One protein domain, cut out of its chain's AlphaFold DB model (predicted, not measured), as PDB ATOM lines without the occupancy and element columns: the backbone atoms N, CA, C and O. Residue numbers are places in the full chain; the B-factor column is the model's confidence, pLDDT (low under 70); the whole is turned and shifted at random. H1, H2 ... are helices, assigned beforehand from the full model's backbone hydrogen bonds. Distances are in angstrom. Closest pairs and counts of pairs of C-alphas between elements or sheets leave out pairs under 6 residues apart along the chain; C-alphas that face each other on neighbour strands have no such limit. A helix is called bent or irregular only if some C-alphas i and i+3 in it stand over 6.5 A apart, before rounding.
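AT A GLANCE: This is residues 9 to 24 and 46 to 106 of the 207 residues of the protein "Tetratricopeptide repeat protein" of Clostridium botulinum (UniProt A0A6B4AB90). Three helices, H3, H4 and H5, fold back and forth into a small helical body, with H4 in the middle between H3 and H5. H1 and H2 run the same way side by side at the other end of the long axis from H5, and are only loosely joined to that body, H1 coming close to H3 and H2 to H4. The printed part has 77 residues with five named helices, H1 to H5 in order along the chain, no named strand, and the class all helix. The whole is compact, with a radius of gyration of the C-alphas of 12.8 A and spans of 37 by 28 by 18 A.

IN THESE COORDINATES: H1 covers residues 10 to 19, 14.0 A from first to last C-alpha, and begins with C-alpha 10 at (171.068, 132.868, 169.948). After the cut, H2 covers residues 46 to 59 and is 20.4 A long. H3, residues 61 to 69, is 12.0 A long. H4, residues 75 to 88, is 20.3 A long and begins with C-alpha 75 at (144.213, 140.300, 176.667). H5, residues 92 to 102, is 15.5 A long and ends with C-alpha 102 at (142.355, 147.152, 169.761). No helix is bent or irregular.

HOW THE PARTS SIT: H1 and H2 are close but not clearly touching, their closest C-alphas, those of Tyr 12 and Glu 52, being 6.8 A apart. They run the same way at a shallow tilt of 33 degrees, only just short of steep. H1 is also close to H3 but not clearly touching it, with the closest C-alphas, of Ala 19 and Ile 67, 7.3 A apart. H2 and H3 meet only through their link. H2 and H4 are close but not clearly touching, with the closest C-alphas, of Arg 53 and Lys 88, 6.7 A apart, and run opposite ways at a steep tilt of 56 degrees. H3 and H4 form a helical hairpin, at a shallow tilt of 34 degrees, only just short of steep, and run opposite ways. H4 touches H3 with residues 78 to 82 alone, and the closest C-alphas, of Ile 68 and Arg 78, are 6.1 A apart. H4 and H5 form a second helical hairpin, opposite ways at a shallow tilt of 18 degrees, and touch with 17 pairs of C-alphas within 8 A, the closest being Ala 83 and Ala 95 at 4.4 A. H5 is apart from H1, H2 and H3, and H1 is apart from H4. In H1, H2, H3 and H4 every O i to N i+4 pair is within hydrogen-bond range, and in H5 6 of 7 are.

THE WHOLE: The two C-alphas farthest apart, those of Arg 10 and Asp 104, are 36.7 A from each other. Residues 25 to 45 are not printed, and C-alphas 24 and 46 stand 26.9 A apart across the cut, in the link from H1 to H2. The links from H2 to H3, H3 to H4 and H4 to H5 are tight. The mean pLDDT of the printed part is 88.1, and residues 9 to 11 and residue 24 are under 70.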
ATOM      1  N   SER A   9     171.137 135.008 166.260       62.88
ATOM      2  CA  SER A   9     169.869 135.116 167.011       62.88
ATOM      3  C   SER A   9     169.815 134.235 168.269       62.88
ATOM      4  O   SER A   9     168.757 134.078 168.874       62.88
ATOM      5  N   ARG A  10     170.965 133.726 168.745       68.56
ATOM      6  CA  ARG A  10     171.068 132.868 169.948       68.56
ATOM      7  C   ARG A  10     170.359 133.428 171.183       68.56
ATOM      8  O   ARG A  10     169.688 132.677 171.881       68.56
ATOM      9  N   LEU A  11     170.484 134.733 171.444       67.25
ATOM     10  CA  LEU A  11     169.801 135.390 172.568       67.25
ATOM     11  C   LEU A  11     168.278 135.313 172.430       67.25
ATOM     12  O   LEU A  11     167.573 135.072 173.408       67.25
ATOM     13  N   TYR A  12     167.771 135.478 171.211       70.12
ATOM     14  CA  TYR A  12     166.345 135.437 170.916       70.12
ATOM     15  C   TYR A  12     165.788 134.013 171.050       70.12
ATOM     16  O   TYR A  12     164.754 133.800 171.680       70.12
ATOM     17  N   ILE A  13     166.540 133.026 170.556       75.25
ATOM     18  CA  ILE A  13     166.237 131.596 170.716       75.25
ATOM     19  C   ILE A  13     166.181 131.219 172.187       75.25
ATOM     20  O   ILE A  13     165.219 130.601 172.640       75.25
ATOM     21  N   TYR A  14     167.204 131.615 172.941       79.56
ATOM     22  CA  TYR A  14     167.269 131.359 174.369       79.56
ATOM     23  C   TYR A  14     166.085 131.998 175.101       79.56
ATOM     24  O   TYR A  14     165.422 131.320 175.880       79.56
ATOM     25  N   THR A  15     165.755 133.251 174.777       77.88
ATOM     26  CA  THR A  15     164.603 133.958 175.353       77.88
ATOM     27  C   THR A  15     163.293 133.213 175.093       77.88
ATOM     28  O   THR A  15     162.524 133.004 176.024       77.88
ATOM     29  N   ILE A  16     163.043 132.749 173.863       78.19
ATOM     30  CA  ILE A  16     161.814 132.005 173.542       78.19
ATOM     31  C   ILE A  16     161.789 130.635 174.227       78.19
ATOM     32  O   ILE A  16     160.761 130.233 174.769       78.19
ATOM     33  N   ASN A  17     162.913 129.919 174.254       80.94
ATOM     34  CA  ASN A  17     163.003 128.630 174.942       80.94
ATOM     35  C   ASN A  17     162.769 128.762 176.448       80.94
ATOM     36  O   ASN A  17     162.141 127.893 177.051       80.94
ATOM     37  N   LEU A  18     163.251 129.846 177.052       80.94
ATOM     38  CA  LEU A  18     162.949 130.170 178.435       80.94
ATOM     39  C   LEU A  18     161.474 130.553 178.619       80.94
ATOM     40  O   LEU A  18     160.856 130.062 179.559       80.94
ATOM     41  N   ALA A  19     160.890 131.349 177.717       78.56
ATOM     42  CA  ALA A  19     159.471 131.730 177.745       78.56
ATOM     43  C   ALA A  19     158.513 130.531 177.666       78.56
ATOM     44  O   ALA A  19     157.404 130.598 178.179       78.56
ATOM     45  N   LYS A  20     158.948 129.408 177.079       78.44
ATOM     46  CA  LYS A  20     158.196 128.141 177.104       78.44
ATOM     47  C   LYS A  20     158.187 127.453 178.474       78.44
ATOM     48  O   LYS A  20     157.352 126.585 178.701       78.44
ATOM     49  N   LYS A  21     159.137 127.778 179.355       83.00
ATOM     50  CA  LYS A  21     159.342 127.110 180.652       83.00
ATOM     51  C   LYS A  21     159.001 127.988 181.853       83.00
ATOM     52  O   LYS A  21     158.688 127.459 182.912       83.00
ATOM     53  N   PHE A  22     159.101 129.305 181.705       80.75
ATOM     54  CA  PHE A  22     159.016 130.254 182.809       80.75
ATOM     55  C   PHE A  22     158.149 131.462 182.450       80.75
ATOM     56  O   PHE A  22     158.018 131.827 181.283       80.75
ATOM     57  N   ASN A  23     157.613 132.119 183.479       72.62
ATOM     58  CA  ASN A  23     156.941 133.406 183.343       72.62
ATOM     59  C   ASN A  23     157.959 134.548 183.392       72.62
ATOM     60  O   ASN A  23     158.880 134.539 184.208       72.62
ATOM     61  N   PHE A  24     157.760 135.552 182.542       69.06
ATOM     62  CA  PHE A  24     158.625 136.725 182.446       69.06
ATOM     63  C   PHE A  24     157.856 137.977 182.841       69.06
ATOM     64  O   PHE A  24     156.713 138.164 182.429       69.06
ATOM     65  N   GLU A  46     171.755 143.699 160.441       74.25
ATOM     66  CA  GLU A  46     170.927 143.138 159.380       74.25
ATOM     67  C   GLU A  46     170.902 141.606 159.429       74.25
ATOM     68  O   GLU A  46     169.824 141.016 159.494       74.25
ATOM     69  N   LYS A  47     172.072 140.949 159.520       78.12
ATOM     70  CA  LYS A  47     172.141 139.482 159.677       78.12
ATOM     71  C   LYS A  47     171.389 139.005 160.920       78.12
ATOM     72  O   LYS A  47     170.737 137.970 160.876       78.12
ATOM     73  N   THR A  48     171.440 139.771 162.009       78.94
ATOM     74  CA  THR A  48     170.686 139.471 163.237       78.94
ATOM     75  C   THR A  48     169.180 139.500 162.986       78.94
ATOM     76  O   THR A  48     168.497 138.537 163.314       78.94
ATOM     77  N   LEU A  49     168.660 140.553 162.346       80.56
ATOM     78  CA  LEU A  49     167.231 140.671 162.037       80.56
ATOM     79  C   LEU A  49     166.744 139.567 161.086       80.56
ATOM     80  O   LEU A  49     165.648 139.037 161.271       80.56
ATOM     81  N   VAL A  50     167.553 139.205 160.085       85.25
ATOM     82  CA  VAL A  50     167.245 138.109 159.151       85.25
ATOM     83  C   VAL A  50     167.156 136.769 159.885       85.25
ATOM     84  O   VAL A  50     166.204 136.017 159.682       85.25
ATOM     85  N   GLU A  51     168.103 136.475 160.773       85.44
ATOM     86  CA  GLU A  51     168.113 135.223 161.537       85.44
ATOM     87  C   GLU A  51     167.035 135.181 162.635       85.44
ATOM     88  O   GLU A  51     166.470 134.120 162.896       85.44
ATOM     89  N   GLU A  52     166.705 136.315 163.265       84.50
ATOM     90  CA  GLU A  52     165.562 136.433 164.186       84.50
ATOM     91  C   GLU A  52     164.244 136.103 163.476       84.50
ATOM     92  O   GLU A  52     163.441 135.320 163.986       84.50
ATOM     93  N   ARG A  53     164.039 136.663 162.278       89.25
ATOM     94  CA  ARG A  53     162.870 136.381 161.437       89.25
ATOM     95  C   ARG A  53     162.784 134.902 161.083       89.25
ATOM     96  O   ARG A  53     161.750 134.295 161.341       89.25
ATOM     97  N   ARG A  54     163.859 134.325 160.535       88.75
ATOM     98  CA  ARG A  54     163.902 132.902 160.157       88.75
ATOM     99  C   ARG A  54     163.553 131.999 161.335       88.75
ATOM    100  O   ARG A  54     162.842 131.012 161.175       88.75
ATOM    101  N   PHE A  55     164.037 132.340 162.527       88.06
ATOM    102  CA  PHE A  55     163.697 131.592 163.729       88.06
ATOM    103  C   PHE A  55     162.211 131.722 164.098       88.06
ATOM    104  O   PHE A  55     161.557 130.710 164.344       88.06
ATOM    105  N   LEU A  56     161.645 132.933 164.088       89.38
ATOM    106  CA  LEU A  56     160.209 133.142 164.322       89.38
ATOM    107  C   LEU A  56     159.335 132.391 163.310       89.38
ATOM    108  O   LEU A  56     158.336 131.782 163.687       89.38
ATOM    109  N   GLU A  57     159.728 132.392 162.038       90.81
ATOM    110  CA  GLU A  57     159.051 131.639 160.979       90.81
ATOM    111  C   GLU A  57     159.104 130.132 161.237       90.81
ATOM    112  O   GLU A  57     158.092 129.462 161.056       90.81
ATOM    113  N   SER A  58     160.231 129.613 161.738       90.62
ATOM    114  CA  SER A  58     160.371 128.188 162.072       90.62
ATOM    115  C   SER A  58     159.491 127.732 163.244       90.62
ATOM    116  O   SER A  58     159.134 126.560 163.315       90.62
ATOM    117  N   ILE A  59     159.129 128.641 164.158       89.88
ATOM    118  CA  ILE A  59     158.197 128.351 165.260       89.88
ATOM    119  C   ILE A  59     156.747 128.330 164.757       89.88
ATOM    120  O   ILE A  59     155.956 127.509 165.209       89.88
ATOM    121  N   GLY A  60     156.404 129.228 163.830       91.88
ATOM    122  CA  GLY A  60     155.044 129.390 163.315       91.88
ATOM    123  C   GLY A  60     154.151 130.271 164.200       91.88
ATOM    124  O   GLY A  60     154.326 130.366 165.416       91.88
ATOM    125  N   ILE A  61     153.173 130.940 163.575       91.50
ATOM    126  CA  ILE A  61     152.284 131.898 164.260       91.50
ATOM    127  C   ILE A  61     151.435 131.210 165.327       91.50
ATOM    128  O   ILE A  61     151.269 131.772 166.405       91.50
ATOM    129  N   ASP A  62     150.921 130.010 165.056       92.12
ATOM    130  CA  ASP A  62     150.017 129.317 165.981       92.12
ATOM    131  C   ASP A  62     150.705 129.010 167.313       92.12
ATOM    132  O   ASP A  62     150.153 129.244 168.389       92.12
ATOM    133  N   GLU A  63     151.951 128.541 167.248       92.06
ATOM    134  CA  GLU A  63     152.752 128.254 168.431       92.06
ATOM    135  C   GLU A  63     153.161 129.541 169.156       92.06
ATOM    136  O   GLU A  63     153.068 129.614 170.382       92.06
ATOM    137  N   ILE A  64     153.524 130.600 168.420       91.25
ATOM    138  CA  ILE A  64     153.741 131.936 169.000       91.25
ATOM    139  C   ILE A  64     152.481 132.409 169.744       91.25
ATOM    140  O   ILE A  64     152.579 132.902 170.868       91.25
ATOM    141  N   GLY A  65     151.300 132.216 169.157       91.81
ATOM    142  CA  GLY A  65     150.014 132.550 169.761       91.81
ATOM    143  C   GLY A  65     149.779 131.811 171.078       91.81
ATOM    144  O   GLY A  65     149.403 132.439 172.067       91.81
ATOM    145  N   LYS A  66     150.071 130.504 171.136       90.94
ATOM    146  CA  LYS A  66     149.987 129.714 172.380       90.94
ATOM    147  C   LYS A  66     150.936 130.233 173.459       90.94
ATOM    148  O   LYS A  66     150.510 130.423 174.596       90.94
ATOM    149  N   ILE A  67     152.193 130.515 173.106       89.00
ATOM    150  CA  ILE A  67     153.191 131.059 174.044       89.00
ATOM    151  C   ILE A  67     152.704 132.392 174.627       89.00
ATOM    152  O   ILE A  67     152.734 132.589 175.840       89.00
ATOM    153  N   ILE A  68     152.211 133.297 173.778       89.75
ATOM    154  CA  ILE A  68     151.696 134.600 174.215       89.75
ATOM    155  C   ILE A  68     150.456 134.429 175.095       89.75
ATOM    156  O   ILE A  68     150.344 135.099 176.122       89.75
ATOM    157  N   ASN A  69     149.541 133.526 174.744       89.75
ATOM    158  CA  ASN A  69     148.335 133.260 175.530       89.75
ATOM    159  C   ASN A  69     148.649 132.722 176.931       89.75
ATOM    160  O   ASN A  69     147.944 133.081 177.873       89.75
ATOM    161  N   ASN A  70     149.736 131.965 177.083       87.38
ATOM    162  CA  ASN A  70     150.202 131.463 178.377       87.38
ATOM    163  C   ASN A  70     150.955 132.507 179.219       87.38
ATOM    164  O   ASN A  70     151.251 132.249 180.382       87.38
ATOM    165  N   SER A  71     151.273 133.682 178.663       85.12
ATOM    166  CA  SER A  71     151.916 134.759 179.422       85.12
ATOM    167  C   SER A  71     150.971 135.394 180.449       85.12
ATOM    168  O   SER A  71     149.747 135.350 180.316       85.12
ATOM    169  N   SER A  72     151.549 136.069 181.445       84.88
ATOM    170  CA  SER A  72     150.810 136.801 182.481       84.88
ATOM    171  C   SER A  72     150.210 138.134 182.009       84.88
ATOM    172  O   SER A  72     149.664 138.877 182.823       84.88
ATOM    173  N   PHE A  73     150.356 138.492 180.731       85.62
ATOM    174  CA  PHE A  73     149.807 139.734 180.194       85.62
ATOM    175  C   PHE A  73     148.285 139.652 180.040       85.62
ATOM    176  O   PHE A  73     147.725 138.610 179.692       85.62
ATOM    177  N   ASP A  74     147.604 140.782 180.241       90.38
ATOM    178  CA  ASP A  74     146.179 140.882 179.938       90.38
ATOM    179  C   ASP A  74     145.900 140.710 178.427       90.38
ATOM    180  O   ASP A  74     146.798 140.725 177.578       90.38
ATOM    181  N   ARG A  75     144.624 140.529 178.064       92.25
ATOM    182  CA  ARG A  75     144.213 140.300 176.667       92.25
ATOM    183  C   ARG A  75     144.670 141.411 175.713       92.25
ATOM    184  O   ARG A  75     145.020 141.105 174.576       92.25
ATOM    185  N   TYR A  76     144.665 142.665 176.156       92.38
ATOM    186  CA  TYR A  76     145.049 143.814 175.340       92.38
ATOM    187  C   TYR A  76     146.558 143.800 175.064       92.38
ATOM    188  O   TYR A  76     146.986 143.806 173.910       92.38
ATOM    189  N   ASN A  77     147.363 143.644 176.114       90.94
ATOM    190  CA  ASN A  77     148.820 143.583 176.023       90.94
ATOM    191  C   ASN A  77     149.318 142.358 175.236       90.94
ATOM    192  O   ASN A  77     150.283 142.460 174.477       90.94
ATOM    193  N   ARG A  78     148.625 141.214 175.328       92.69
ATOM    194  CA  ARG A  78     148.908 140.036 174.486       92.69
ATOM    195  C   ARG A  78     148.711 140.315 172.995       92.69
ATOM    196  O   ARG A  78     149.552 139.918 172.192       92.69
ATOM    197  N   LYS A  79     147.645 141.032 172.621       95.50
ATOM    198  CA  LYS A  79     147.399 141.425 171.225       95.50
ATOM    199  C   LYS A  79     148.471 142.387 170.704       95.50
ATOM    200  O   LYS A  79     148.983 142.170 169.609       95.50
ATOM    201  N   ILE A  80     148.883 143.373 171.506       93.62
ATOM    202  CA  ILE A  80     150.004 144.265 171.153       93.62
ATOM    203  C   ILE A  80     151.290 143.465 170.935       93.62
ATOM    204  O   ILE A  80     151.990 143.675 169.942       93.62
ATOM    205  N   LEU A  81     151.607 142.536 171.843       91.88
ATOM    206  CA  LEU A  81     152.800 141.700 171.731       91.88
ATOM    207  C   LEU A  81     152.785 140.862 170.447       91.88
ATOM    208  O   LEU A  81     153.786 140.832 169.728       91.88
ATOM    209  N   LEU A  82     151.649 140.235 170.130       95.00
ATOM    210  CA  LEU A  82     151.484 139.462 168.901       95.00
ATOM    211  C   LEU A  82     151.657 140.340 167.655       95.00
ATOM    212  O   LEU A  82     152.429 139.982 166.768       95.00
ATOM    213  N   ALA A  83     151.025 141.517 167.609       96.19
ATOM    214  CA  ALA A  83     151.171 142.454 166.496       96.19
ATOM    215  C   ALA A  83     152.631 142.902 166.300       96.19
ATOM    216  O   ALA A  83     153.142 142.873 165.181       96.19
ATOM    217  N   LYS A  84     153.349 143.233 167.384       93.25
ATOM    218  CA  LYS A  84     154.783 143.587 167.335       93.25
ATOM    219  C   LYS A  84     155.640 142.433 166.784       93.25
ATOM    220  O   LYS A  84     156.600 142.681 166.052       93.25
ATOM    221  N   ILE A  85     155.313 141.178 167.104       92.56
ATOM    222  CA  ILE A  85     156.008 140.000 166.555       92.56
ATOM    223  C   ILE A  85     155.681 139.807 165.069       92.56
ATOM    224  O   ILE A  85     156.592 139.581 164.275       92.56
ATOM    225  N   LEU A  86     154.423 139.973 164.661       95.50
ATOM    226  CA  LEU A  86     154.022 139.889 163.254       95.50
ATOM    227  C   LEU A  86     154.696 140.968 162.393       95.50
ATOM    228  O   LEU A  86     155.212 140.653 161.322       95.50
ATOM    229  N   ILE A  87     154.811 142.205 162.893       94.81
ATOM    230  CA  ILE A  87     155.580 143.282 162.241       94.81
ATOM    231  C   ILE A  87     157.040 142.860 162.038       94.81
ATOM    232  O   ILE A  87     157.576 143.006 160.940       94.81
ATOM    233  N   LYS A  88     157.684 142.266 163.056       90.50
ATOM    234  CA  LYS A  88     159.052 141.726 162.915       90.50
ATOM    235  C   LYS A  88     159.133 140.657 161.829       90.50
ATOM    236  O   LYS A  88     160.105 140.625 161.079       90.50
ATOM    237  N   MET A  89     158.100 139.829 161.700       93.19
ATOM    238  CA  MET A  89     157.966 138.819 160.647       93.19
ATOM    239  C   MET A  89     157.561 139.398 159.276       93.19
ATOM    240  O   MET A  89     157.424 138.629 158.336       93.19
ATOM    241  N   LEU A  90     157.439 140.728 159.121       94.88
ATOM    242  CA  LEU A  90     156.927 141.418 157.916       94.88
ATOM    243  C   LEU A  90     155.485 141.028 157.541       94.88
ATOM    244  O   LEU A  90     155.039 141.258 156.419       94.88
ATOM    245  N   LYS A  91     154.729 140.471 158.490       96.12
ATOM    246  CA  LYS A  91     153.324 140.080 158.335       96.12
ATOM    247  C   LYS A  91     152.406 141.250 158.674       96.12
ATOM    248  O   LYS A  91     151.717 141.271 159.692       96.12
ATOM    249  N   TYR A  92     152.502 142.291 157.849       97.44
ATOM    250  CA  TYR A  92     151.888 143.593 158.118       97.44
ATOM    251  C   TYR A  92     150.361 143.572 158.065       97.44
ATOM    252  O   TYR A  92     149.733 144.292 158.834       97.44
ATOM    253  N   LYS A  93     149.764 142.736 157.207       97.94
ATOM    254  CA  LYS A  93     148.303 142.607 157.094       97.94
ATOM    255  C   LYS A  93     147.704 141.976 158.348       97.94
ATOM    256  O   LYS A  93     146.737 142.486 158.902       97.94
ATOM    257  N   GLU A  94     148.317 140.904 158.837       97.38
ATOM    258  CA  GLU A  94     147.893 140.220 160.058       97.38
ATOM    259  C   GLU A  94     148.101 141.109 161.292       97.38
ATOM    260  O   GLU A  94     147.234 141.182 162.163       97.38
ATOM    261  N   ALA A  95     149.223 141.834 161.349       97.88
ATOM    262  CA  ALA A  95     149.464 142.813 162.405       97.88
ATOM    263  C   ALA A  95     148.443 143.961 162.375       97.88
ATOM    264  O   ALA A  95     147.940 144.345 163.429       97.88
ATOM    265  N   GLN A  96     148.125 144.490 161.187       98.31
ATOM    266  CA  GLN A  96     147.115 145.534 161.001       98.31
ATOM    267  C   GLN A  96     145.764 145.094 161.565       98.31
ATOM    268  O   GLN A  96     145.213 145.815 162.388       98.31
ATOM    269  N   HIS A  97     145.278 143.904 161.196       98.19
ATOM    270  CA  HIS A  97     143.991 143.387 161.673       98.19
ATOM    271  C   HIS A  97     143.914 143.374 163.207       98.19
ATOM    272  O   HIS A  97     142.961 143.868 163.805       98.19
ATOM    273  N   ILE A  98     144.957 142.862 163.870       97.88
ATOM    274  CA  ILE A  98     145.008 142.809 165.338       97.88
ATOM    275  C   ILE A  98     145.015 144.212 165.953       97.88
ATOM    276  O   ILE A  98     144.370 144.429 166.978       97.88
ATOM    277  N   LEU A  99     145.756 145.151 165.360       97.94
ATOM    278  CA  LEU A  99     145.860 146.526 165.853       97.94
ATOM    279  C   LEU A  99     144.548 147.296 165.657       97.94
ATOM    280  O   LEU A  99     144.145 148.035 166.553       97.94
ATOM    281  N   GLU A 100     143.850 147.085 164.542       97.75
ATOM    282  CA  GLU A 100     142.533 147.671 164.276       97.75
ATOM    283  C   GLU A 100     141.478 147.216 165.286       97.75
ATOM    284  O   GLU A 100     140.680 148.035 165.729       97.75
ATOM    285  N   GLU A 101     141.516 145.955 165.726       97.12
ATOM    286  CA  GLU A 101     140.611 145.452 166.768       97.12
ATOM    287  C   GLU A 101     140.811 146.115 168.139       97.12
ATOM    288  O   GLU A 101     139.910 146.067 168.978       97.12
ATOM    289  N   ILE A 102     142.005 146.650 168.422       97.00
ATOM    290  CA  ILE A 102     142.355 147.152 169.761       97.00
ATOM    291  C   ILE A 102     142.570 148.661 169.840       97.00
ATOM    292  O   ILE A 102     142.621 149.183 170.954       97.00
ATOM    293  N   LYS A 103     142.682 149.361 168.705       95.56
ATOM    294  CA  LYS A 103     142.992 150.802 168.656       95.56
ATOM    295  C   LYS A 103     142.008 151.669 169.446       95.56
ATOM    296  O   LYS A 103     142.413 152.692 169.981       95.56
ATOM    297  N   ASP A 104     140.753 151.232 169.558       93.31
ATOM    298  CA  ASP A 104     139.683 151.985 170.219       93.31
ATOM    299  C   ASP A 104     139.415 151.512 171.664       93.31
ATOM    300  O   ASP A 104     138.626 152.121 172.380       93.31
ATOM    301  N   ILE A 105     140.077 150.442 172.130       94.00
ATOM    302  CA  ILE A 105     139.884 149.910 173.495       94.00
ATOM    303  C   ILE A 105     140.537 150.826 174.538       94.00
ATOM    304  O   ILE A 105     139.998 151.024 175.627       94.00
ATOM    305  N   LYS A 106     141.721 151.362 174.225       91.00
ATOM    306  CA  LYS A 106     142.464 152.310 175.064       91.00
ATOM    307  C   LYS A 106     143.103 153.364 174.173       91.00
ATOM    308  O   LYS A 106     143.564 153.042 173.082       91.00
TER     309      LYS A 106